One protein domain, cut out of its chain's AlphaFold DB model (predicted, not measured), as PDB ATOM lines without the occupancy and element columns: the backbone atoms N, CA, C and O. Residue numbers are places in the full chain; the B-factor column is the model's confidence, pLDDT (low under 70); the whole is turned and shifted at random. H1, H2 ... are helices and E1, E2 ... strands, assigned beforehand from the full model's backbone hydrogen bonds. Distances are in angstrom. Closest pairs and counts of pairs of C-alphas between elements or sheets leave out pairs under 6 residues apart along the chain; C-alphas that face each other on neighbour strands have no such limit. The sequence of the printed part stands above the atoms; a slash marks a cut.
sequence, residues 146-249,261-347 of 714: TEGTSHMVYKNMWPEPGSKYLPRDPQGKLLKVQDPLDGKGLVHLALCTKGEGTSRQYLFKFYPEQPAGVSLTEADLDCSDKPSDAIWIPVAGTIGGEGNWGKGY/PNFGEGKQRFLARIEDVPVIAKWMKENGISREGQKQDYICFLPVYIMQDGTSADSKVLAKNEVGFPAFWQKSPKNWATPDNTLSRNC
ATOM      1  N   THR A 146     112.506 160.188 175.917       81.81
ATOM      2  CA  THR A 146     111.654 161.101 176.678       81.81
ATOM      3  C   THR A 146     110.374 161.327 175.891       81.81
ATOM      4  O   THR A 146     110.419 161.813 174.760       81.81
ATOM      5  N   GLU A 147     109.230 160.988 176.476       85.69
ATOM      6  CA  GLU A 147     107.935 161.353 175.906       85.69
ATOM      7  C   GLU A 147     107.709 162.866 176.090       85.69
ATOM      8  O   GLU A 147     107.931 163.426 177.166       85.69
ATOM      9  N   GLY A 148     107.301 163.555 175.024       87.94
ATOM     10  CA  GLY A 148     107.209 165.015 174.988       87.94
ATOM     11  C   GLY A 148     108.562 165.730 174.856       87.94
ATOM     12  O   GLY A 148     109.529 165.204 174.314       87.94
ATOM     13  N   THR A 149     108.617 166.983 175.315       86.62
ATOM     14  CA  THR A 149     109.745 167.913 175.084       86.62
ATOM     15  C   THR A 149     110.373 168.442 176.378       86.62
ATOM     16  O   THR A 149     111.173 169.386 176.370       86.62
ATOM     17  N   SER A 150     110.031 167.835 177.518       79.88
ATOM     18  CA  SER A 150     110.489 168.257 178.847       79.88
ATOM     19  C   SER A 150     112.018 168.230 178.972       79.88
ATOM     20  O   SER A 150     112.584 169.209 179.455       79.88
ATOM     21  N   HIS A 151     112.680 167.199 178.435       74.25
ATOM     22  CA  HIS A 151     114.145 167.040 178.444       74.25
ATOM     23  C   HIS A 151     114.833 167.463 177.138       74.25
ATOM     24  O   HIS A 151     115.971 167.073 176.881       74.25
ATOM     25  N   MET A 152     114.150 168.233 176.287       80.19
ATOM     26  CA  MET A 152     114.750 168.674 175.034       80.19
ATOM     27  C   MET A 152     115.934 169.617 175.293       80.19
ATOM     28  O   MET A 152     115.768 170.641 175.957       80.19
ATOM     29  N   VAL A 153     117.105 169.300 174.739       75.19
ATOM     30  CA  VAL A 153     118.281 170.185 174.776       75.19
ATOM     31  C   VAL A 153     118.285 171.206 173.653       75.19
ATOM     32  O   VAL A 153     117.535 171.088 172.684       75.19
ATOM     33  N   TYR A 154     119.148 172.217 173.790       76.00
ATOM     34  CA  TYR A 154     119.350 173.264 172.788       76.00
ATOM     35  C   TYR A 154     118.048 173.975 172.388       76.00
ATOM     36  O   TYR A 154     117.836 174.336 171.232       76.00
ATOM     37  N   LYS A 155     117.152 174.203 173.360       81.50
ATOM     38  CA  LYS A 155     115.885 174.930 173.149       81.50
ATOM     39  C   LYS A 155     116.101 176.326 172.556       81.50
ATOM     40  O   LYS A 155     115.242 176.805 171.834       81.50
ATOM     41  N   ASN A 156     117.247 176.942 172.838       80.44
ATOM     42  CA  ASN A 156     117.685 178.230 172.301       80.44
ATOM     43  C   ASN A 156     118.105 178.189 170.820       80.44
ATOM     44  O   ASN A 156     118.177 179.237 170.191       80.44
ATOM     45  N   MET A 157     118.409 177.013 170.266       82.19
ATOM     46  CA  MET A 157     118.673 176.858 168.830       82.19
ATOM     47  C   MET A 157     117.395 176.734 168.004       82.19
ATOM     48  O   MET A 157     117.419 176.923 166.788       82.19
ATOM     49  N   TRP A 158     116.284 176.385 168.648       89.31
ATOM     50  CA  TRP A 158     114.981 176.460 168.014       89.31
ATOM     51  C   TRP A 158     114.573 177.924 167.864       89.31
ATOM     52  O   TRP A 158     114.830 178.724 168.764       89.31
ATOM     53  N   PRO A 159     113.913 178.295 166.754       91.25
ATOM     54  CA  PRO A 159     113.522 179.679 166.540       91.25
ATOM     55  C   PRO A 159     112.544 180.132 167.622       91.25
ATOM     56  O   PRO A 159     111.731 179.337 168.104       91.25
ATOM     57  N   GLU A 160     112.597 181.407 167.990       90.12
ATOM     58  CA  GLU A 160     111.561 182.021 168.821       90.12
ATOM     59  C   GLU A 160     110.201 182.030 168.102       90.12
ATOM     60  O   GLU A 160     110.158 181.934 166.868       90.12
ATOM     61  N   PRO A 161     109.074 182.114 168.834       87.94
ATOM     62  CA  PRO A 161     107.747 182.171 168.230       87.94
ATOM     63  C   PRO A 161     107.647 183.234 167.127       87.94
ATOM     64  O   PRO A 161     108.098 184.367 167.285       87.94
ATOM     65  N   GLY A 162     107.087 182.852 165.977       82.62
ATOM     66  CA  GLY A 162     106.992 183.715 164.789       82.62
ATOM     67  C   GLY A 162     108.269 183.805 163.938       82.62
ATOM     68  O   GLY A 162     108.206 184.292 162.811       82.62
ATOM     69  N   SER A 163     109.404 183.292 164.421       91.06
ATOM     70  CA  SER A 163     110.635 183.118 163.639       91.06
ATOM     71  C   SER A 163     110.733 181.705 163.053       91.06
ATOM     72  O   SER A 163     109.893 180.848 163.318       91.06
ATOM     73  N   LYS A 164     111.779 181.453 162.257       93.06
ATOM     74  CA  LYS A 164     112.018 180.181 161.560       93.06
ATOM     75  C   LYS A 164     113.472 179.742 161.628       93.06
ATOM     76  O   LYS A 164     114.371 180.578 161.672       93.06
ATOM     77  N   TYR A 165     113.689 178.436 161.533       94.38
ATOM     78  CA  TYR A 165     114.978 177.864 161.157       94.38
ATOM     79  C   TYR A 165     114.800 177.023 159.892       94.38
ATOM     80  O   TYR A 165     113.884 176.204 159.813       94.38
ATOM     81  N   LEU A 166     115.667 177.238 158.900       94.56
ATOM     82  CA  LEU A 166     115.647 176.533 157.619       94.56
ATOM     83  C   LEU A 166     116.834 175.564 157.558       94.56
ATOM     84  O   LEU A 166     117.968 176.015 157.379       94.56
ATOM     85  N   PRO A 167     116.604 174.248 157.717       91.12
ATOM     86  CA  PRO A 167     117.664 173.255 157.619       91.12
ATOM     87  C   PRO A 167     118.311 173.265 156.233       91.12
ATOM     88  O   PRO A 167     117.651 173.529 155.223       91.12
ATOM     89  N   ARG A 168     119.604 172.942 156.182       86.94
ATOM     90  CA  ARG A 168     120.385 172.869 154.942       86.94
ATOM     91  C   ARG A 168     120.996 171.483 154.758       86.94
ATOM     92  O   ARG A 168     121.226 170.768 155.731       86.94
ATOM     93  N   ASP A 169     121.218 171.102 153.506       80.94
ATOM     94  CA  ASP A 169     121.976 169.907 153.146       80.94
ATOM     95  C   ASP A 169     123.494 170.139 153.333       80.94
ATOM     96  O   ASP A 169     123.926 171.272 153.575       80.94
ATOM     97  N   PRO A 170     124.336 169.095 153.220       71.75
ATOM     98  CA  PRO A 170     125.785 169.238 153.375       71.75
ATOM     99  C   PRO A 170     126.456 170.154 152.338       71.75
ATOM    100  O   PRO A 170     127.618 170.507 152.503       71.75
ATOM    101  N   GLN A 171     125.758 170.541 151.265       77.56
ATOM    102  CA  GLN A 171     126.226 171.501 150.264       77.56
ATOM    103  C   GLN A 171     125.729 172.931 150.555       77.56
ATOM    104  O   GLN A 171     125.933 173.832 149.739       77.56
ATOM    105  N   GLY A 172     125.067 173.154 151.694       80.62
ATOM    106  CA  GLY A 172     124.530 174.448 152.116       80.62
ATOM    107  C   GLY A 172     123.219 174.846 151.427       80.62
ATOM    108  O   GLY A 172     122.719 175.956 151.642       80.62
ATOM    109  N   LYS A 173     122.626 173.970 150.609       87.81
ATOM    110  CA  LYS A 173     121.336 174.241 149.962       87.81
ATOM    111  C   LYS A 173     120.202 173.979 150.940       87.81
ATOM    112  O   LYS A 173     120.341 173.175 151.852       87.81
ATOM    113  N   LEU A 174     119.064 174.646 150.748       90.81
ATOM    114  CA  LEU A 174     117.873 174.387 151.557       90.81
ATOM    115  C   LEU A 174     117.494 172.910 151.487       90.81
ATOM    116  O   LEU A 174     117.329 172.353 150.398       90.81
ATOM    117  N   LEU A 175     117.340 172.302 152.659       91.56
ATOM    118  CA  LEU A 175     117.023 170.895 152.771       91.56
ATOM    119  C   LEU A 175     115.643 170.625 152.171       91.56
ATOM    120  O   LEU A 175     114.660 171.297 152.500       91.56
ATOM    121  N   LYS A 176     115.580 169.599 151.323       93.38
ATOM    122  CA  LYS A 176     114.325 168.977 150.915       93.38
ATOM    123  C   LYS A 176     114.228 167.565 151.473       93.38
ATOM    124  O   LYS A 176     115.213 166.825 151.483       93.38
ATOM    125  N   VAL A 177     113.037 167.197 151.921       95.44
ATOM    126  CA  VAL A 177     112.746 165.935 152.608       95.44
ATOM    127  C   VAL A 177     111.529 165.266 151.984       95.44
ATOM    128  O   VAL A 177     110.746 165.930 151.316       95.44
ATOM    129  N   GLN A 178     111.380 163.961 152.182       96.06
ATOM    130  CA  GLN A 178     110.212 163.198 151.747       96.06
ATOM    131  C   GLN A 178     108.931 163.888 152.214       96.06
ATOM    132  O   GLN A 178     108.836 164.235 153.398       96.06
ATOM    133  N   ASP A 179     107.981 164.066 151.295       96.31
ATOM    134  CA  ASP A 179     106.682 164.656 151.606       96.31
ATOM    135  C   ASP A 179     105.909 163.742 152.576       96.31
ATOM    136  O   ASP A 179     105.640 162.581 152.243       96.31
ATOM    137  N   PRO A 180     105.554 164.210 153.787       96.75
ATOM    138  CA  PRO A 180     104.762 163.419 154.720       96.75
ATOM    139  C   PRO A 180     103.295 163.256 154.306       96.75
ATOM    140  O   PRO A 180     102.586 162.504 154.974       96.75
ATOM    141  N   LEU A 181     102.811 163.948 153.270       96.25
ATOM    142  CA  LEU A 181     101.434 163.835 152.793       96.25
ATOM    143  C   LEU A 181     101.187 162.497 152.087       96.25
ATOM    144  O   LEU A 181     100.234 161.786 152.416       96.25
ATOM    145  N   ASP A 182     102.042 162.144 151.127       93.25
ATOM    146  CA  ASP A 182     101.874 160.953 150.286       93.25
ATOM    147  C   ASP A 182     103.147 160.105 150.118       93.25
ATOM    148  O   ASP A 182     103.099 159.036 149.500       93.25
ATOM    149  N   GLY A 183     104.269 160.542 150.697       92.31
ATOM    150  CA  GLY A 183     105.555 159.856 150.636       92.31
ATOM    151  C   GLY A 183     106.299 160.020 149.310       92.31
ATOM    152  O   GLY A 183     107.331 159.363 149.140       92.31
ATOM    153  N   LYS A 184     105.798 160.843 148.378       91.12
ATOM    154  CA  LYS A 184     106.370 161.070 147.045       91.12
ATOM    155  C   LYS A 184     107.032 162.442 146.962       91.12
ATOM    156  O   LYS A 184     106.717 163.358 147.704       91.12
ATOM    157  N   GLY A 185     107.984 162.572 146.040       92.44
ATOM    158  CA  GLY A 185     108.689 163.835 145.837       92.44
ATOM    159  C   GLY A 185     109.522 164.266 147.048       92.44
ATOM    160  O   GLY A 185     109.764 163.500 147.985       92.44
ATOM    161  N   LEU A 186     110.032 165.496 146.985       94.31
ATOM    162  CA  LEU A 186     110.778 166.114 148.076       94.31
ATOM    163  C   LEU A 186     110.334 167.562 148.257       94.31
ATOM    164  O   LEU A 186     110.368 168.358 147.315       94.31
ATOM    165  N   VAL A 187     110.021 167.919 149.495       95.75
ATOM    166  CA  VAL A 187     109.480 169.220 149.874       95.75
ATOM    167  C   VAL A 187     110.389 169.977 150.826       95.75
ATOM    168  O   VAL A 187     111.234 169.390 151.501       95.75
ATOM    169  N   HIS A 188     110.223 171.298 150.883       95.62
ATOM    170  CA  HIS A 188     110.934 172.130 151.847       95.62
ATOM    171  C   HIS A 188     110.406 171.917 153.269       95.62
ATOM    172  O   HIS A 188     109.222 171.652 153.483       95.62
ATOM    173  N   LEU A 189     111.300 172.087 154.240       95.44
ATOM    174  CA  LEU A 189     111.024 171.972 155.665       95.44
ATOM    175  C   LEU A 189     111.470 173.250 156.384       95.44
ATOM    176  O   LEU A 189     112.570 173.744 156.141       95.44
ATOM    177  N   ALA A 190     110.650 173.733 157.312       96.38
ATOM    178  CA  ALA A 190     111.037 174.720 158.313       96.38
ATOM    179  C   ALA A 190     110.838 174.144 159.721       96.38
ATOM    180  O   ALA A 190     109.860 173.443 159.984       96.38
ATOM    181  N   LEU A 191     111.756 174.456 160.635       96.19
ATOM    182  CA  LEU A 191     111.520 174.267 162.063       96.19
ATOM    183  C   LEU A 191     110.866 175.532 162.607       96.19
ATOM    184  O   LEU A 191     111.311 176.642 162.307       96.19
ATOM    185  N   CYS A 192     109.818 175.349 163.398       95.88
ATOM    186  CA  CYS A 192     108.976 176.412 163.916       95.88
ATOM    187  C   CYS A 192     108.693 176.204 165.403       95.88
ATOM    188  O   CYS A 192     108.713 175.082 165.913       95.88
ATOM    189  N   THR A 193     108.350 177.300 166.070       94.94
ATOM    190  CA  THR A 193     107.907 177.301 167.461       94.94
ATOM    191  C   THR A 193     106.582 178.046 167.577       94.94
ATOM    192  O   THR A 193     106.423 179.116 166.986       94.94
ATOM    193  N   LYS A 194     105.643 177.510 168.365       90.88
ATOM    194  CA  LYS A 194     104.403 178.203 168.759       90.88
ATOM    195  C   LYS A 194     104.268 178.231 170.287       90.88
ATOM    196  O   LYS A 194     104.645 177.269 170.951       90.88
ATOM    197  N   GLY A 195     103.710 179.311 170.836       84.94
ATOM    198  CA  GLY A 195     103.539 179.494 172.286       84.94
ATOM    199  C   GLY A 195     104.838 179.813 173.040       84.94
ATOM    200  O   GLY A 195     105.925 179.795 172.467       84.94
ATOM    201  N   GLU A 196     104.727 180.096 174.340       78.19
ATOM    202  CA  GLU A 196     105.848 180.525 175.193       78.19
ATOM    203  C   GLU A 196     105.973 179.688 176.477       78.19
ATOM    204  O   GLU A 196     105.055 178.964 176.884       78.19
ATOM    205  N   GLY A 197     107.136 179.779 177.129       74.31
ATOM    206  CA  GLY A 197     107.406 179.125 178.411       74.31
ATOM    207  C   GLY A 197     107.224 177.605 178.362       74.31
ATOM    208  O   GLY A 197     107.730 176.931 177.467       74.31
ATOM    209  N   THR A 198     106.490 177.050 179.327       72.25
ATOM    210  CA  THR A 198     106.203 175.605 179.417       72.25
ATOM    211  C   THR A 198     105.172 175.118 178.396       72.25
ATOM    212  O   THR A 198     105.050 173.914 178.196       72.25
ATOM    213  N   SER A 199     104.450 176.032 177.739       78.94
ATOM    214  CA  SER A 199     103.488 175.723 176.671       78.94
ATOM    215  C   SER A 199     104.110 175.740 175.270       78.94
ATOM    216  O   SER A 199     103.415 175.489 174.285       78.94
ATOM    217  N   ARG A 200     105.416 176.039 175.177       86.31
ATOM    218  CA  ARG A 200     106.163 176.132 173.920       86.31
ATOM    219  C   ARG A 200     106.128 174.795 173.172       86.31
ATOM    220  O   ARG A 200     106.618 173.778 173.660       86.31
ATOM    221  N   GLN A 201     105.569 174.823 171.968       91.62
ATOM    222  CA  GLN A 201     105.520 173.703 171.035       91.62
ATOM    223  C   GLN A 201     106.629 173.837 169.998       91.62
ATOM    224  O   GLN A 201     106.865 174.923 169.471       91.62
ATOM    225  N   TYR A 202     107.255 172.710 169.671       94.75
ATOM    226  CA  TYR A 202     108.307 172.602 168.663       94.75
ATOM    227  C   TYR A 202     107.762 171.800 167.488       94.75
ATOM    228  O   TYR A 202     107.242 170.698 167.675       94.75
ATOM    229  N   LEU A 203     107.810 172.381 166.294       95.88
ATOM    230  CA  LEU A 203     107.043 171.925 165.140       95.88
ATOM    231  C   LEU A 203     107.935 171.827 163.903       95.88
ATOM    232  O   LEU A 203     108.742 172.715 163.629       95.88
ATOM    233  N   PHE A 204     107.732 170.772 163.126       97.06
ATOM    234  CA  PHE A 204     108.250 170.629 161.774       97.06
ATOM    235  C   PHE A 204     107.139 171.030 160.799       97.06
ATOM    236  O   PHE A 204     106.073 170.413 160.796       97.06
ATOM    237  N   LYS A 205     107.377 172.063 159.988       97.19
ATOM    238  CA  LYS A 205     106.454 172.528 158.947       97.19
ATOM    239  C   LYS A 205     106.958 172.089 157.578       97.19
ATOM    240  O   LYS A 205     107.999 172.561 157.121       97.19
ATOM    241  N   PHE A 206     106.202 171.223 156.922       97.25
ATOM    242  CA  PHE A 206     106.483 170.721 155.583       97.25
ATOM    243  C   PHE A 206     105.627 171.478 154.576       97.25
ATOM    244  O   PHE A 206     104.405 171.555 154.712       97.25
ATOM    245  N   TYR A 207     106.285 172.062 153.584       96.56
ATOM    246  CA  TYR A 207     105.620 172.794 152.514       96.56
ATOM    247  C   TYR A 207     105.077 171.816 151.476       96.56
ATOM    248  O   TYR A 207     105.704 170.788 151.263       96.56
ATOM    249  N   PRO A 208     103.956 172.109 150.808       93.94
ATOM    250  CA  PRO A 208     103.472 171.253 149.732       93.94
ATOM    251  C   PRO A 208     104.475 171.211 148.570       93.94
ATOM    252  O   PRO A 208     105.242 172.161 148.343       93.94
ATOM    253  N   GLU A 209     104.452 170.121 147.802       91.12
ATOM    254  CA  GLU A 209     105.170 170.059 146.531       91.12
ATOM    255  C   GLU A 209     104.714 171.196 145.604       91.12
ATOM    256  O   GLU A 209     103.535 171.543 145.521       91.12
ATOM    257  N   GLN A 210     105.677 171.831 144.937       88.88
ATOM    258  CA  GLN A 210     105.405 172.987 144.091       88.88
ATOM    259  C   GLN A 210     105.098 172.550 142.656       88.88
ATOM    260  O   GLN A 210     105.727 171.610 142.162       88.88
ATOM    261  N   PRO A 211     104.196 173.253 141.946       85.62
ATOM    262  CA  PRO A 211     103.983 173.022 140.524       85.62
ATOM    263  C   PRO A 211     105.290 173.118 139.729       85.62
ATOM    264  O   PRO A 211     106.203 173.867 140.085       85.62
ATOM    265  N   ALA A 212     105.372 172.394 138.611       84.62
ATOM    266  CA  ALA A 212     106.547 172.439 137.747       84.62
ATOM    267  C   ALA A 212     106.897 173.888 137.349       84.62
ATOM    268  O   ALA A 212     106.048 174.630 136.860       84.62
ATOM    269  N   GLY A 213     108.154 174.284 137.569       82.12
ATOM    270  CA  GLY A 213     108.647 175.643 137.306       82.12
ATOM    271  C   GLY A 213     108.468 176.640 138.461       82.12
ATOM    272  O   GLY A 213     109.033 177.730 138.395       82.12
ATOM    273  N   VAL A 214     107.755 176.278 139.532       84.31
ATOM    274  CA  VAL A 214     107.608 177.105 140.739       84.31
ATOM    275  C   VAL A 214     108.673 176.715 141.763       84.31
ATOM    276  O   VAL A 214     108.847 175.543 142.094       84.31
ATOM    277  N   SER A 215     109.400 177.710 142.274       83.69
ATOM    278  CA  SER A 215     110.434 177.528 143.299       83.69
ATOM    279  C   SER A 215     110.109 178.409 144.495       83.69
ATOM    280  O   SER A 215     109.878 179.600 144.311       83.69
ATOM    281  N   LEU A 216     110.131 177.848 145.703       87.62
ATOM    282  CA  LEU A 216     110.046 178.650 146.921       87.62
ATOM    283  C   LEU A 216     111.409 179.272 147.228       87.62
ATOM    284  O   LEU A 216     112.448 178.612 147.140       87.62
ATOM    285  N   THR A 217     111.393 180.543 147.603       89.81
ATOM    286  CA  THR A 217     112.534 181.265 148.162       89.81
ATOM    287  C   THR A 217     112.559 181.125 149.684       89.81
ATOM    288  O   THR A 217     111.586 180.708 150.309       89.81
ATOM    289  N   GLU A 218     113.658 181.523 150.328       93.06
ATOM    290  CA  GLU A 218     113.731 181.539 151.797       93.06
ATOM    291  C   GLU A 218     112.686 182.461 152.442       93.06
ATOM    292  O   GLU A 218     112.277 182.219 153.579       93.06
ATOM    293  N   ALA A 219     112.234 183.505 151.741       90.62
ATOM    294  CA  ALA A 219     111.192 184.401 152.235       90.62
ATOM    295  C   ALA A 219     109.843 183.676 152.353       90.62
ATOM    296  O   ALA A 219     109.169 183.838 153.368       90.62
ATOM    297  N   ASP A 220     109.528 182.810 151.386       91.12
ATOM    298  CA  ASP A 220     108.271 182.052 151.324       91.12
ATOM    299  C   ASP A 220     108.168 180.980 152.420       91.12
ATOM    300  O   ASP A 220     107.077 180.558 152.800       91.12
ATOM    301  N   LEU A 221     109.311 180.538 152.952       94.62
ATOM    302  CA  LEU A 221     109.386 179.482 153.955       94.62
ATOM    303  C   LEU A 221     109.233 180.033 155.384       94.62
ATOM    304  O   LEU A 221     110.169 179.949 156.166       94.62
ATOM    305  N   ASP A 222     108.113 180.658 155.749       93.62
ATOM    306  CA  ASP A 222     107.859 181.205 157.097       93.62
ATOM    307  C   ASP A 222     107.219 180.233 158.126       93.62
ATOM    308  O   ASP A 222     106.992 179.055 157.871       93.62
ATOM    309  N   CYS A 223     106.935 180.698 159.344       95.06
ATOM    310  CA  CYS A 223     106.204 179.910 160.350       95.06
ATOM    311  C   CYS A 223     104.750 180.378 160.534       95.06
ATOM    312  O   CYS A 223     104.148 180.127 161.577       95.06
ATOM    313  N   SER A 224     104.180 181.042 159.522       92.88
ATOM    314  CA  SER A 224     102.753 181.373 159.456       92.88
ATOM    315  C   SER A 224     101.924 180.146 159.079       92.88
ATOM    316  O   SER A 224     102.466 179.160 158.583       92.88
ATOM    317  N   ASP A 225     100.602 180.209 159.231       89.88
ATOM    318  CA  ASP A 225      99.694 179.130 158.813       89.88
ATOM    319  C   ASP A 225      99.525 179.024 157.280       89.88
ATOM    320  O   ASP A 225      98.675 178.275 156.801       89.88
ATOM    321  N   LYS A 226     100.319 179.769 156.492       90.44
ATOM    322  CA  LYS A 226     100.357 179.675 155.029       90.44
ATOM    323  C   LYS A 226     101.572 178.869 154.539       90.44
ATOM    324  O   LYS A 226     102.644 178.988 155.125       90.44
ATOM    325  N   PRO A 227     101.452 178.118 153.435       92.06
ATOM    326  CA  PRO A 227     100.197 177.823 152.753       92.06
ATOM    327  C   PRO A 227      99.322 176.898 153.621       92.06
ATOM    328  O   PRO A 227      99.824 176.204 154.502       92.06
ATOM    329  N   SER A 228      98.001 176.953 153.435       91.62
ATOM    330  CA  SER A 228      97.028 176.292 154.326       91.62
ATOM    331  C   SER A 228      97.063 174.764 154.269       91.62
ATOM    332  O   SER A 228      96.516 174.098 155.140       91.62
ATOM    333  N   ASP A 229      97.664 174.218 153.219       92.50
ATOM    334  CA  ASP A 229      97.896 172.799 152.973       92.50
ATOM    335  C   ASP A 229      99.281 172.326 153.456       92.50
ATOM    336  O   ASP A 229      99.622 171.157 153.280       92.50
ATOM    337  N   ALA A 230     100.072 173.195 154.099       95.94
ATOM    338  CA  ALA A 230     101.306 172.786 154.759       95.94
ATOM    339  C   ALA A 230     101.021 171.781 155.887       95.94
ATOM    340  O   ALA A 230     100.100 171.953 156.690       95.94
ATOM    341  N   ILE A 231     101.868 170.758 155.994       97.56
ATOM    342  CA  ILE A 231     101.760 169.741 157.040       97.56
ATOM    343  C   ILE A 231     102.586 170.165 158.251       97.56
ATOM    344  O   ILE A 231     103.768 170.489 158.139       97.56
ATOM    345  N   TRP A 232     101.962 170.126 159.425       97.06
ATOM    346  CA  TRP A 232     102.589 170.462 160.699       97.06
ATOM    347  C   TRP A 232     102.706 169.218 161.563       97.06
ATOM    348  O   TRP A 232     101.696 168.612 161.913       97.06
ATOM    349  N   ILE A 233     103.932 168.865 161.933       97.56
ATOM    350  CA  ILE A 233     104.208 167.690 162.760       97.56
ATOM    351  C   ILE A 233     104.869 168.153 164.061       97.56
ATOM    352  O   ILE A 233     105.970 168.714 164.015       97.56
ATOM    353  N   PRO A 234     104.222 167.965 165.223       95.88
ATOM    354  CA  PRO A 234     104.818 168.304 166.505       95.88
ATOM    355  C   PRO A 234     105.922 167.323 166.893       95.88
ATOM    356  O   PRO A 234     105.842 166.120 166.638       95.88
ATOM    357  N   VAL A 235     106.938 167.841 167.583       94.56
ATOM    358  CA  VAL A 235     107.873 167.005 168.335       94.56
ATOM    359  C   VAL A 235     107.115 166.405 169.513       94.56
ATOM    360  O   VAL A 235     106.759 167.102 170.462       94.56
ATOM    361  N   ALA A 236     106.867 165.103 169.443       93.69
ATOM    362  CA  ALA A 236     106.088 164.365 170.431       93.69
ATOM    363  C   ALA A 236     106.947 163.566 171.418       93.69
ATOM    364  O   ALA A 236     106.436 162.995 172.380       93.69
ATOM    365  N   GLY A 237     108.248 163.506 171.170       90.25
ATOM    366  CA  GLY A 237     109.220 162.832 172.011       90.25
ATOM    367  C   GLY A 237     110.628 163.134 171.534       90.25
ATOM    368  O   GLY A 237     110.835 163.656 170.431       90.25
ATOM    369  N   THR A 238     111.612 162.782 172.347       87.06
ATOM    370  CA  THR A 238     113.014 162.961 172.000       87.06
ATOM    371  C   THR A 238     113.861 161.747 172.380       87.06
ATOM    372  O   THR A 238     113.549 161.018 173.322       87.06
ATOM    373  N   ILE A 239     114.933 161.515 171.615       82.25
ATOM    374  CA  ILE A 239     115.989 160.542 171.941       82.25
ATOM    375  C   ILE A 239     117.298 161.290 172.160       82.25
ATOM    376  O   ILE A 239     117.650 162.173 171.368       82.25
ATOM    377  N   GLY A 240     118.038 160.888 173.192       72.88
ATOM    378  CA  GLY A 240     119.224 161.604 173.656       72.88
ATOM    379  C   GLY A 240     118.841 162.780 174.551       72.88
ATOM    380  O   GLY A 240     117.685 162.920 174.950       72.88
ATOM    381  N   GLY A 241     119.796 163.638 174.878       62.97
ATOM    382  CA  GLY A 241     119.546 164.768 175.760       62.97
ATOM    383  C   GLY A 241     120.832 165.443 176.198       62.97
ATOM    384  O   GLY A 241     121.807 165.475 175.450       62.97
ATOM    385  N   GLU A 242     120.788 165.982 177.416       51.50
ATOM    386  CA  GLU A 242     121.802 166.856 178.016       51.50
ATOM    387  C   GLU A 242     123.219 166.285 177.930       51.50
ATOM    388  O   GLU A 242     124.161 167.046 177.732       51.50
ATOM    389  N   GLY A 243     123.390 164.965 178.011       49.00
ATOM    390  CA  GLY A 243     124.716 164.418 178.289       49.00
ATOM    391  C   GLY A 243     125.297 165.068 179.552       49.00
ATOM    392  O   GLY A 243     124.648 165.868 180.237       49.00
ATOM    393  N   ASN A 244     126.536 164.743 179.884       39.84
ATOM    394  CA  ASN A 244     127.243 165.514 180.897       39.84
ATOM    395  C   ASN A 244     127.935 166.663 180.175       39.84
ATOM    396  O   ASN A 244     128.976 166.463 179.554       39.84
ATOM    397  N   TRP A 245     127.294 167.837 180.195       39.03
ATOM    398  CA  TRP A 245     127.763 169.089 179.597       39.03
ATOM    399  C   TRP A 245     129.145 169.452 180.148       39.03
ATOM    400  O   TRP A 245     129.275 170.230 181.097       39.03
ATOM    401  N   GLY A 246     130.193 168.908 179.534       33.97
ATOM    402  CA  GLY A 246     131.560 169.354 179.718       33.97
ATOM    403  C   GLY A 246     131.643 170.839 179.374       33.97
ATOM    404  O   GLY A 246     131.772 171.198 178.215       33.97
ATOM    405  N   LYS A 247     131.550 171.690 180.401       32.91
ATOM    406  CA  LYS A 247     131.756 173.147 180.377       32.91
ATOM    407  C   LYS A 247     130.831 173.927 179.424       32.91
ATOM    408  O   LYS A 247     131.220 174.324 178.335       32.91
ATOM    409  N   GLY A 248     129.635 174.266 179.915       32.50
ATOM    410  CA  GLY A 248     128.780 175.284 179.281       32.50
ATOM    411  C   GLY A 248     127.578 175.749 180.112       32.50
ATOM    412  O   GLY A 248     127.160 176.896 179.986       32.50
ATOM    413  N   TYR A 249     127.068 174.913 181.023       33.88
ATOM    414  CA  TYR A 249     126.057 175.307 182.009       33.88
ATOM    415  C   TYR A 249     126.646 175.159 183.413       33.88
ATOM    416  O   TYR A 249     126.675 174.082 184.002       33.88
ATOM    417  N   PRO A 261     131.615 161.869 183.901       33.78
ATOM    418  CA  PRO A 261     131.452 162.204 182.489       33.78
ATOM    419  C   PRO A 261     130.810 161.014 181.758       33.78
ATOM    420  O   PRO A 261     131.508 160.126 181.281       33.78
ATOM    421  N   ASN A 262     129.478 160.964 181.684       33.25
ATOM    422  CA  ASN A 262     128.744 159.953 180.927       33.25
ATOM    423  C   ASN A 262     128.287 160.528 179.574       33.25
ATOM    424  O   ASN A 262     127.571 161.523 179.521       33.25
ATOM    425  N   PHE A 263     128.723 159.837 178.516       37.28
ATOM    426  CA  PHE A 263     128.152 159.695 177.170       37.28
ATOM    427  C   PHE A 263     127.614 160.945 176.443       37.28
ATOM    428  O   PHE A 263     126.473 161.349 176.636       37.28
ATOM    429  N   GLY A 264     128.414 161.420 175.478       44.00
ATOM    430  CA  GLY A 264     128.023 162.304 174.374       44.00
ATOM    431  C   GLY A 264     127.795 163.758 174.740       44.00
ATOM    432  O   GLY A 264     126.869 164.078 175.476       44.00
ATOM    433  N   GLU A 265     128.605 164.650 174.173       51.62
ATOM    434  CA  GLU A 265     128.318 166.080 174.213       51.62
ATOM    435  C   GLU A 265     127.065 166.360 173.365       51.62
ATOM    436  O   GLU A 265     127.095 166.311 172.145       51.62
ATOM    437  N   GLY A 266     125.925 166.536 174.037       58.25
ATOM    438  CA  GLY A 266     124.653 167.029 173.508       58.25
ATOM    439  C   GLY A 266     124.217 166.528 172.126       58.25
ATOM    440  O   GLY A 266     124.518 167.100 171.075       58.25
ATOM    441  N   LYS A 267     123.347 165.517 172.131       70.81
ATOM    442  CA  LYS A 267     122.621 165.079 170.937       70.81
ATOM    443  C   LYS A 267     121.134 164.988 171.215       70.81
ATOM    444  O   LYS A 267     120.718 164.318 172.158       70.81
ATOM    445  N   GLN A 268     120.337 165.544 170.309       80.25
ATOM    446  CA  GLN A 268     118.888 165.419 170.343       80.25
ATOM    447  C   GLN A 268     118.329 164.958 169.007       80.25
ATOM    448  O   GLN A 268     118.415 165.664 168.005       80.25
ATOM    449  N   ARG A 269     117.698 163.784 169.001       85.75
ATOM    450  CA  ARG A 269     116.783 163.380 167.930       85.75
ATOM    451  C   ARG A 269     115.352 163.698 168.342       85.75
ATOM    452  O   ARG A 269     115.017 163.606 169.523       85.75
ATOM    453  N   PHE A 270     114.527 164.009 167.354       90.88
ATOM    454  CA  PHE A 270     113.120 164.339 167.536       90.88
ATOM    455  C   PHE A 270     112.241 163.219 166.978       90.88
ATOM    456  O   PHE A 270     112.555 162.629 165.941       90.88
ATOM    457  N   LEU A 271     111.155 162.940 167.688       93.69
ATOM    458  CA  LEU A 271     110.179 161.904 167.380       93.69
ATOM    459  C   LEU A 271     108.841 162.545 167.018       93.69
ATOM    460  O   LEU A 271     108.448 163.544 167.622       93.69
ATOM    461  N   ALA A 272     108.121 161.921 166.092       95.81
ATOM    462  CA  ALA A 272     106.718 162.224 165.820       95.81
ATOM    463  C   ALA A 272     105.850 161.032 166.212       95.81
ATOM    464  O   ALA A 272     106.287 159.882 166.078       95.81
ATOM    465  N   ARG A 273     104.622 161.285 166.672       94.94
ATOM    466  CA  ARG A 273     103.645 160.203 166.811       94.94
ATOM    467  C   ARG A 273     103.309 159.665 165.430       94.94
ATOM    468  O   ARG A 273     103.301 160.412 164.454       94.94
ATOM    469  N   ILE A 274     103.031 158.373 165.346       93.88
ATOM    470  CA  ILE A 274     102.699 157.716 164.078       93.88
ATOM    471  C   ILE A 274     101.459 158.357 163.436       93.88
ATOM    472  O   ILE A 274     101.434 158.580 162.228       93.88
ATOM    473  N   GLU A 275     100.457 158.693 164.246       92.94
ATOM    474  CA  GLU A 275      99.210 159.324 163.815       92.94
ATOM    475  C   GLU A 275      99.371 160.770 163.319       92.94
ATOM    476  O   GLU A 275      98.529 161.237 162.556       92.94
ATOM    477  N   ASP A 276     100.456 161.457 163.696       95.75
ATOM    478  CA  ASP A 276     100.739 162.829 163.255       95.75
ATOM    479  C   ASP A 276     101.399 162.874 161.864       95.75
ATOM    480  O   ASP A 276     101.599 163.956 161.314       95.75
ATOM    481  N   VAL A 277     101.758 161.721 161.283       97.25
ATOM    482  CA  VAL A 277     102.401 161.626 159.963       97.25
ATOM    483  C   VAL A 277     101.376 161.128 158.927       97.25
ATOM    484  O   VAL A 277     101.094 159.925 158.894       97.25
ATOM    485  N   PRO A 278     100.814 162.000 158.060       97.12
ATOM    486  CA  PRO A 278      99.653 161.669 157.224       97.12
ATOM    487  C   PRO A 278      99.823 160.438 156.334       97.12
ATOM    488  O   PRO A 278      98.941 159.578 156.312       97.12
ATOM    489  N   VAL A 279     100.961 160.308 155.645       96.12
ATOM    490  CA  VAL A 279     101.252 159.155 154.781       96.12
ATOM    491  C   VAL A 279     101.233 157.846 155.573       96.12
ATOM    492  O   VAL A 279     100.713 156.841 155.088       96.12
ATOM    493  N   ILE A 280     101.714 157.855 156.819       96.06
ATOM    494  CA  ILE A 280     101.737 156.668 157.679       96.06
ATOM    495  C   ILE A 280     100.349 156.360 158.222       96.06
ATOM    496  O   ILE A 280      99.906 155.214 158.134       96.06
ATOM    497  N   ALA A 281      99.640 157.365 158.738       95.06
ATOM    498  CA  ALA A 281      98.280 157.203 159.241       95.06
ATOM    499  C   ALA A 281      97.341 156.659 158.148       95.06
ATOM    500  O   ALA A 281      96.584 155.709 158.377       95.06
ATOM    501  N   LYS A 282      97.444 157.207 156.930       95.94
ATOM    502  CA  LYS A 282      96.721 156.726 155.749       95.94
ATOM    503  C   LYS A 282      97.102 155.287 155.410       95.94
ATOM    504  O   LYS A 282      96.213 154.443 155.304       95.94
ATOM    505  N   TRP A 283      98.399 154.993 155.301       96.44
ATOM    506  CA  TRP A 283      98.883 153.655 154.966       96.44
ATOM    507  C   TRP A 283      98.412 152.603 155.980       96.44
ATOM    508  O   TRP A 283      97.955 151.530 155.586       96.44
ATOM    509  N   MET A 284      98.449 152.906 157.283       95.06
ATOM    510  CA  MET A 284      97.964 151.995 158.326       95.06
ATOM    511  C   MET A 284      96.467 151.713 158.190       95.06
ATOM    512  O   MET A 284      96.059 150.552 158.268       95.06
ATOM    513  N   LYS A 285      95.656 152.745 157.925       95.12
ATOM    514  CA  LYS A 285      94.214 152.597 157.695       95.12
ATOM    515  C   LYS A 285      93.921 151.722 156.475       95.12
ATOM    516  O   LYS A 285      93.113 150.803 156.568       95.12
ATOM    517  N   GLU A 286      94.593 151.978 155.355       96.06
ATOM    518  CA  GLU A 286      94.433 151.215 154.108       96.06
ATOM    519  C   GLU A 286      94.847 149.743 154.258       96.06
ATOM    520  O   GLU A 286      94.292 148.871 153.594       96.06
ATOM    521  N   ASN A 287      95.774 149.453 155.174       96.31
ATOM    522  CA  ASN A 287      96.270 148.104 155.447       96.31
ATOM    523  C   ASN A 287      95.612 147.427 156.666       96.31
ATOM    524  O   ASN A 287      96.042 146.342 157.072       96.31
ATOM    525  N   GLY A 288      94.570 148.035 157.247       94.94
ATOM    526  CA  GLY A 288      93.809 147.465 158.364       94.94
ATOM    527  C   GLY A 288      94.600 147.340 159.671       94.94
ATOM    528  O   GLY A 288      94.361 146.419 160.450       94.94
ATOM    529  N   ILE A 289      95.562 148.232 159.911       93.69
ATOM    530  CA  ILE A 289      96.381 148.251 161.127       93.69
ATOM    531  C   ILE A 289      95.777 149.258 162.108       93.69
ATOM    532  O   ILE A 289      95.868 150.465 161.897       93.69
ATOM    533  N   SER A 290      95.186 148.763 163.199       90.25
ATOM    534  CA  SER A 290      94.743 149.603 164.318       90.25
ATOM    535  C   SER A 290      95.810 149.666 165.410       90.25
ATOM    536  O   SER A 290      96.398 148.645 165.774       90.25
ATOM    537  N   ARG A 291      96.030 150.868 165.950       86.19
ATOM    538  CA  ARG A 291      96.866 151.130 167.135       86.19
ATOM    539  C   ARG A 291      96.043 151.446 168.388       86.19
ATOM    540  O   ARG A 291      96.608 151.766 169.427       86.19
ATOM    541  N   GLU A 292      94.721 151.337 168.304       89.06
ATOM    542  CA  GLU A 292      93.826 151.581 169.434       89.06
ATOM    543  C   GLU A 292      94.146 150.641 170.609       89.06
ATOM    544  O   GLU A 292      94.379 149.444 170.422       89.06
ATOM    545  N   GLY A 293      94.207 151.200 171.821       88.56
ATOM    546  CA  GLY A 293      94.530 150.465 173.049       88.56
ATOM    547  C   GLY A 293      96.003 150.061 173.211       88.56
ATOM    548  O   GLY A 293      96.340 149.439 174.216       88.56
ATOM    549  N   GLN A 294      96.882 150.405 172.265       93.25
ATOM    550  CA  GLN A 294      98.322 150.147 172.363       93.25
ATOM    551  C   GLN A 294      99.054 151.309 173.040       93.25
ATOM    552  O   GLN A 294      98.545 152.427 173.135       93.25
ATOM    553  N   LYS A 295     100.287 151.053 173.485       92.81
ATOM    554  CA  LYS A 295     101.187 152.126 173.914       92.81
ATOM    555  C   LYS A 295     101.559 153.018 172.729       92.81
ATOM    556  O   LYS A 295     101.632 152.541 171.596       92.81
ATOM    557  N   GLN A 296     101.852 154.289 173.009       91.31
ATOM    558  CA  GLN A 296     102.340 155.216 171.993       91.31
ATOM    559  C   GLN A 296     103.606 154.655 171.334       91.31
ATOM    560  O   GLN A 296     104.548 154.227 172.005       91.31
ATOM    561  N   ASP A 297     103.606 154.672 170.008       93.12
ATOM    562  CA  ASP A 297     104.757 154.364 169.168       93.12
ATOM    563  C   ASP A 297     105.110 155.614 168.352       93.12
ATOM    564  O   ASP A 297     104.293 156.528 168.189       93.12
ATOM    565  N   TYR A 298     106.340 155.673 167.859       94.12
ATOM    566  CA  TYR A 298     106.901 156.881 167.265       94.12
ATOM    567  C   TYR A 298     107.595 156.585 165.948       94.12
ATOM    568  O   TYR A 298     108.228 155.540 165.799       94.12
ATOM    569  N   ILE A 299     107.575 157.553 165.034       93.81
ATOM    570  CA  ILE A 299     108.568 157.624 163.965       93.81
ATOM    571  C   ILE A 299     109.888 158.077 164.582       93.81
ATOM    572  O   ILE A 299     109.993 159.168 165.147       93.81
ATOM    573  N   CYS A 300     110.888 157.197 164.503       78.44
ATOM    574  CA  CYS A 300     112.075 157.257 165.357       78.44
ATOM    575  C   CYS A 300     113.097 158.332 164.964       78.44
ATOM    576  O   CYS A 300     113.934 158.759 165.764       78.44
ATOM    577  N   PHE A 301     113.050 158.742 163.699       84.00
ATOM    578  CA  PHE A 301     113.984 159.690 163.117       84.00
ATOM    579  C   PHE A 301     113.211 160.677 162.255       84.00
ATOM    580  O   PHE A 301     113.008 160.433 161.067       84.00
ATOM    581  N   LEU A 302     112.806 161.802 162.851       91.62
ATOM    582  CA  LEU A 302     112.486 162.979 162.051       91.62
ATOM    583  C   LEU A 302     113.712 163.379 161.212       91.62
ATOM    584  O   LEU A 302     114.853 163.089 161.597       91.62
ATOM    585  N   PRO A 303     113.504 164.024 160.051       91.56
ATOM    586  CA  PRO A 303     114.549 164.168 159.042       91.56
ATOM    587  C   PRO A 303     115.687 165.105 159.460       91.56
ATOM    588  O   PRO A 303     116.685 165.196 158.745       91.56
ATOM    589  N   VAL A 304     115.557 165.778 160.607       90.12
ATOM    590  CA  VAL A 304     116.559 166.674 161.184       90.12
ATOM    591  C   VAL A 304     116.767 166.336 162.665       90.12
ATOM    592  O   VAL A 304     115.816 165.995 163.366       90.12
ATOM    593  N   TYR A 305     118.002 166.429 163.151       85.56
ATOM    594  CA  TYR A 305     118.387 166.255 164.557       85.56
ATOM    595  C   TYR A 305     119.480 167.266 164.943       85.56
ATOM    596  O   TYR A 305     120.070 167.865 164.053       85.56
ATOM    597  N   ILE A 306     119.769 167.454 166.234       80.38
ATOM    598  CA  ILE A 306     120.880 168.302 166.712       80.38
ATOM    599  C   ILE A 306     122.001 167.427 167.273       80.38
ATOM    600  O   ILE A 306     121.725 166.438 167.960       80.38
ATOM    601  N   MET A 307     123.251 167.788 166.995       74.62
ATOM    602  CA  MET A 307     124.440 167.199 167.615       74.62
ATOM    603  C   MET A 307     125.539 168.254 167.764       74.62
ATOM    604  O   MET A 307     125.624 169.162 166.938       74.62
ATOM    605  N   GLN A 308     126.355 168.098 168.800       69.19
ATOM    606  CA  GLN A 308     127.610 168.800 169.032       69.19
ATOM    607  C   GLN A 308     128.745 167.761 169.141       69.19
ATOM    608  O   GLN A 308     128.517 166.662 169.644       69.19
ATOM    609  N   ASP A 309     129.955 168.093 168.688       62.84
ATOM    610  CA  ASP A 309     131.160 167.413 169.178       62.84
ATOM    611  C   ASP A 309     131.734 168.142 170.398       62.84
ATOM    612  O   ASP A 309     131.513 169.334 170.596       62.84
ATOM    613  N   GLY A 310     132.478 167.439 171.244       58.91
ATOM    614  CA  GLY A 310     133.054 167.997 172.468       58.91
ATOM    615  C   GLY A 310     134.056 169.122 172.311       58.91
ATOM    616  O   GLY A 310     134.665 169.529 173.302       58.91
ATOM    617  N   THR A 311     134.320 169.599 171.099       70.50
ATOM    618  CA  THR A 311     135.155 170.775 170.878       70.50
ATOM    619  C   THR A 311     134.427 172.008 171.400       70.50
ATOM    620  O   THR A 311     133.225 172.186 171.219       70.50
ATOM    621  N   SER A 312     135.153 172.863 172.119       65.44
ATOM    622  CA  SER A 312     134.555 174.085 172.648       65.44
ATOM    623  C   SER A 312     134.225 175.050 171.514       65.44
ATOM    624  O   SER A 312     135.028 175.241 170.604       65.44
ATOM    625  N   ALA A 313     133.084 175.722 171.629       63.00
ATOM    626  CA  ALA A 313     132.630 176.789 170.742       63.00
ATOM    627  C   ALA A 313     133.695 177.881 170.492       63.00
ATOM    628  O   ALA A 313     133.835 178.413 169.396       63.00
ATOM    629  N   ASP A 314     134.470 178.244 171.508       66.56
ATOM    630  CA  ASP A 314     135.535 179.248 171.407       66.56
ATOM    631  C   ASP A 314     136.885 178.672 170.940       66.56
ATOM    632  O   ASP A 314     137.888 179.393 170.906       66.56
ATOM    633  N   SER A 315     136.935 177.385 170.578       74.00
ATOM    634  CA  SER A 315     138.164 176.735 170.141       74.00
ATOM    635  C   SER A 315     138.658 177.320 168.825       74.00
ATOM    636  O   SER A 315     137.936 177.413 167.836       74.00
ATOM    637  N   LYS A 316     139.945 177.664 168.804       82.25
ATOM    638  CA  LYS A 316     140.616 178.211 167.621       82.25
ATOM    639  C   LYS A 316     140.832 177.176 166.519       82.25
ATOM    640  O   LYS A 316     141.131 177.586 165.405       82.25
ATOM    641  N   VAL A 317     140.729 175.881 166.839       79.50
ATOM    642  CA  VAL A 317     140.872 174.791 165.858       79.50
ATOM    643  C   VAL A 317     139.723 174.777 164.859       79.50
ATOM    644  O   VAL A 317     139.917 174.374 163.723       79.50
ATOM    645  N   LEU A 318     138.553 175.266 165.275       71.88
ATOM    646  CA  LEU A 318     137.382 175.349 164.426       71.88
ATOM    647  C   LEU A 318     137.530 176.556 163.501       71.88
ATOM    648  O   LEU A 318     137.619 177.703 163.955       71.88
ATOM    649  N   ALA A 319     137.508 176.327 162.193       65.38
ATOM    650  CA  ALA A 319     137.335 177.402 161.235       65.38
ATOM    651  C   ALA A 319     135.969 178.089 161.420       65.38
ATOM    652  O   ALA A 319     135.027 177.578 162.034       65.38
ATOM    653  N   LYS A 320     135.821 179.289 160.849       51.12
ATOM    654  CA  LYS A 320     134.542 180.008 160.857       51.12
ATOM    655  C   LYS A 320     133.479 179.156 160.146       51.12
ATOM    656  O   LYS A 320     133.560 178.985 158.933       51.12
ATOM    657  N   ASN A 321     132.466 178.708 160.892       49.88
ATOM    658  CA  ASN A 321     131.398 177.781 160.475       49.88
ATOM    659  C   ASN A 321     131.768 176.278 160.451       49.88
ATOM    660  O   ASN A 321     130.999 175.492 159.899       49.88
ATOM    661  N   GLU A 322     132.890 175.865 161.050       57.34
ATOM    662  CA  GLU A 322     133.158 174.450 161.351       57.34
ATOM    663  C   GLU A 322     132.419 173.968 162.605       57.34
ATOM    664  O   GLU A 322     131.956 174.748 163.438       57.34
ATOM    665  N   VAL A 323     132.256 172.649 162.698       52.50
ATOM    666  CA  VAL A 323     131.125 172.000 163.374       52.50
ATOM    667  C   VAL A 323     131.372 171.555 164.816       52.50
ATOM    668  O   VAL A 323     130.626 170.728 165.329       52.50
ATOM    669  N   GLY A 324     132.294 172.211 165.520       54.31
ATOM    670  CA  GLY A 324     132.427 172.069 166.979       54.31
ATOM    671  C   GLY A 324     131.370 172.834 167.786       54.31
ATOM    672  O   GLY A 324     131.557 173.144 168.957       54.31
ATOM    673  N   PHE A 325     130.245 173.174 167.156       61.19
ATOM    674  CA  PHE A 325     129.081 173.772 167.797       61.19
ATOM    675  C   PHE A 325     127.872 172.855 167.613       61.19
ATOM    676  O   PHE A 325     127.776 172.173 166.590       61.19
ATOM    677  N   PRO A 326     126.894 172.894 168.536       66.50
ATOM    678  CA  PRO A 326     125.573 172.338 168.284       66.50
ATOM    679  C   PRO A 326     125.053 172.786 166.916       66.50
ATOM    680  O   PRO A 326     124.923 173.982 166.654       66.50
ATOM    681  N   ALA A 327     124.753 171.832 166.039       73.81
ATOM    682  CA  ALA A 327     124.239 172.094 164.701       73.81
ATOM    683  C   ALA A 327     123.081 171.154 164.373       73.81
ATOM    684  O   ALA A 327     123.024 170.019 164.857       73.81
ATOM    685  N   PHE A 328     122.152 171.629 163.541       81.38
ATOM    686  CA  PHE A 328     121.130 170.768 162.965       81.38
ATOM    687  C   PHE A 328     121.709 169.978 161.790       81.38
ATOM    688  O   PHE A 328     122.329 170.533 160.887       81.38
ATOM    689  N   TRP A 329     121.437 168.682 161.786       80.00
ATOM    690  CA  TRP A 329     121.907 167.709 160.815       80.00
ATOM    691  C   TRP A 329     120.740 166.944 160.217       80.00
ATOM    692  O   TRP A 329     119.733 166.718 160.885       80.00
ATOM    693  N   GLN A 330     120.899 166.473 158.984       84.12
ATOM    694  CA  GLN A 330     119.891 165.649 158.323       84.12
ATOM    695  C   GLN A 330     120.059 164.155 158.639       84.12
ATOM    696  O   GLN A 330     121.173 163.631 158.670       84.12
ATOM    697  N   LYS A 331     118.949 163.426 158.789       81.81
ATOM    698  CA  LYS A 331     118.939 161.957 158.858       81.81
ATOM    699  C   LYS A 331     117.891 161.393 157.911       81.81
ATOM    700  O   LYS A 331     116.708 161.653 158.068       81.81
ATOM    701  N   SER A 332     118.343 160.579 156.956       84.50
ATOM    702  CA  SER A 332     117.481 159.870 156.001       84.50
ATOM    703  C   SER A 332     116.422 160.770 155.335       84.50
ATOM    704  O   SER A 332     115.262 160.368 155.259       84.50
ATOM    705  N   PRO A 333     116.781 161.966 154.819       89.06
ATOM    706  CA  PRO A 333     115.799 162.970 154.399       89.06
ATOM    707  C   PRO A 333     114.828 162.461 153.327       89.06
ATOM    708  O   PRO A 333     113.709 162.945 153.254       89.06
ATOM    709  N   LYS A 334     115.220 161.465 152.525       91.44
ATOM    710  CA  LYS A 334     114.397 160.903 151.445       91.44
ATOM    711  C   LYS A 334     113.482 159.743 151.862       91.44
ATOM    712  O   LYS A 334     112.625 159.389 151.073       91.44
ATOM    713  N   ASN A 335     113.674 159.150 153.044       88.19
ATOM    714  CA  ASN A 335     113.006 157.907 153.469       88.19
ATOM    715  C   ASN A 335     112.774 157.892 154.993       88.19
ATOM    716  O   ASN A 335     113.156 156.943 155.677       88.19
ATOM    717  N   TRP A 336     112.248 158.979 155.554       91.75
ATOM    718  CA  TRP A 336     112.039 159.095 157.002       91.75
ATOM    719  C   TRP A 336     110.618 158.684 157.419       91.75
ATOM    720  O   TRP A 336     110.433 158.161 158.519       91.75
ATOM    721  N   ALA A 337     109.630 158.868 156.538       93.50
ATOM    722  CA  ALA A 337     108.221 158.584 156.783       93.50
ATOM    723  C   ALA A 337     107.821 157.247 156.140       93.50
ATOM    724  O   ALA A 337     107.051 157.206 155.180       93.50
ATOM    725  N   THR A 338     108.338 156.134 156.674       92.81
ATOM    726  CA  THR A 338     107.955 154.773 156.253       92.81
ATOM    727  C   THR A 338     107.351 153.964 157.412       92.81
ATOM    728  O   THR A 338     107.721 154.175 158.570       92.81
ATOM    729  N   PRO A 339     106.421 153.023 157.140       92.44
ATOM    730  CA  PRO A 339     105.736 152.246 158.181       92.44
ATOM    731  C   PRO A 339     106.662 151.312 158.972       92.44
ATOM    732  O   PRO A 339     106.285 150.805 160.025       92.44
ATOM    733  N   ASP A 340     107.874 151.078 158.477       90.19
ATOM    734  CA  ASP A 340     108.900 150.268 159.114       90.19
ATOM    735  C   ASP A 340     109.962 151.126 159.847       90.19
ATOM    736  O   ASP A 340     110.896 150.592 160.445       90.19
ATOM    737  N   ASN A 341     109.821 152.456 159.889       90.69
ATOM    738  CA  ASN A 341     110.721 153.350 160.627       90.69
ATOM    739  C   ASN A 341     110.191 153.725 162.030       90.69
ATOM    740  O   ASN A 341     110.146 154.900 162.405       90.69
ATOM    741  N   THR A 342     109.785 152.728 162.822       92.25
ATOM    742  CA  THR A 342     109.183 152.939 164.152       92.25
ATOM    743  C   THR A 342     110.153 152.694 165.314       92.25
ATOM    744  O   THR A 342     111.097 151.905 165.205       92.25
ATOM    745  N   LEU A 343     109.899 153.329 166.464       91.38
ATOM    746  CA  LEU A 343     110.603 153.072 167.730       91.38
ATOM    747  C   LEU A 343     110.480 151.610 168.146       91.38
ATOM    748  O   LEU A 343     111.493 150.977 168.469       91.38
ATOM    749  N   SER A 344     109.261 151.076 168.075       91.69
ATOM    750  CA  SER A 344     108.944 149.678 168.377       91.69
ATOM    751  C   SER A 344     109.779 148.664 167.589       91.69
ATOM    752  O   SER A 344     110.130 147.611 168.119       91.69
ATOM    753  N   ARG A 345     110.136 148.980 166.338       91.06
ATOM    754  CA  ARG A 345     110.954 148.114 165.478       91.06
ATOM    755  C   ARG A 345     112.454 148.327 165.695       91.06
ATOM    756  O   ARG A 345     113.216 147.367 165.759       91.06
ATOM    757  N   ASN A 346     112.887 149.583 165.797       86.50
ATOM    758  CA  ASN A 346     114.300 149.936 165.623       86.50
ATOM    759  C   ASN A 346     115.071 150.176 166.924       86.50
ATOM    760  O   ASN A 346     116.299 150.228 166.893       86.50
ATOM    761  N   CYS A 347     114.404 150.397 168.058       86.38
ATOM    762  CA  CYS A 347     115.093 150.859 169.275       86.38
ATOM    763  C   CYS A 347     114.569 150.202 170.548       86.38
ATOM    764  O   CYS A 347     115.333 149.905 171.463       86.38
TER     765      CYS A 347
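AT A GLANCE: This is residues 146 to 249 and 261 to 347 of the 714 residues of the protein "Cytochrome_C554 domain-containing protein" of Deltaproteobacteria bacterium (UniProt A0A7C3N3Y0). Little here is regular structure: two small antiparallel sheets, curled E1-E2-E3-E4 and flatter E5-E6-E7-E8, joined where E4 runs on into E5, amid long loops; H1 lies at one end, and residues 316 to 321 stick out at the other. Of 191 printed residues, 55 are in named elements, ordered E1 E2 E3 E4 E5 E6 H1 E7 E8 H2. The class is mixed; the whole is compact, radius of gyration of the C-alphas 17.3 A, spanning 53 by 44 by 30 A.

HOW THE PARTS SIT: Look first at E1, residues 176 to 178, E2, 186 to 194, E3, 201 to 206, and E4, 231 to 234, a meander, each strand the antiparallel neighbour of the one before; N 177 and O 187, N 192 and O 203, and N 204 and O 233 are each 2.9 A apart. Next, in E5, 237 to 241, E6, 267 to 273, E7, 304 to 307, and E8, 327 to 330, find N 239 and O 269 at 3.0 A, N 268 and O 306 at 2.9 A, and N 305 and O 329 at 2.9 A. H1, 278 to 286, with every O i to N i+4 pair within hydrogen-bond range, and H2, 343 to 346, too short for one, are on neither sheet.

IN THESE COORDINATES: Find C-alpha 176 at (114.325, 168.977, 150.915), where E1 begins; E2 is 24.8 A long from first to last C-alpha, and H2 ends at C-alpha 346 at (114.300, 149.936, 165.623).

THE WHOLE: Residues 250 to 260 are cut out, a 14.2 A gap between C-alphas 249 and 261. Links E3 to E4, H1 to E7, E7 to E8 and E8 to H2 are long; pLDDT is under 70 at 29 residues, among them 241 to 249.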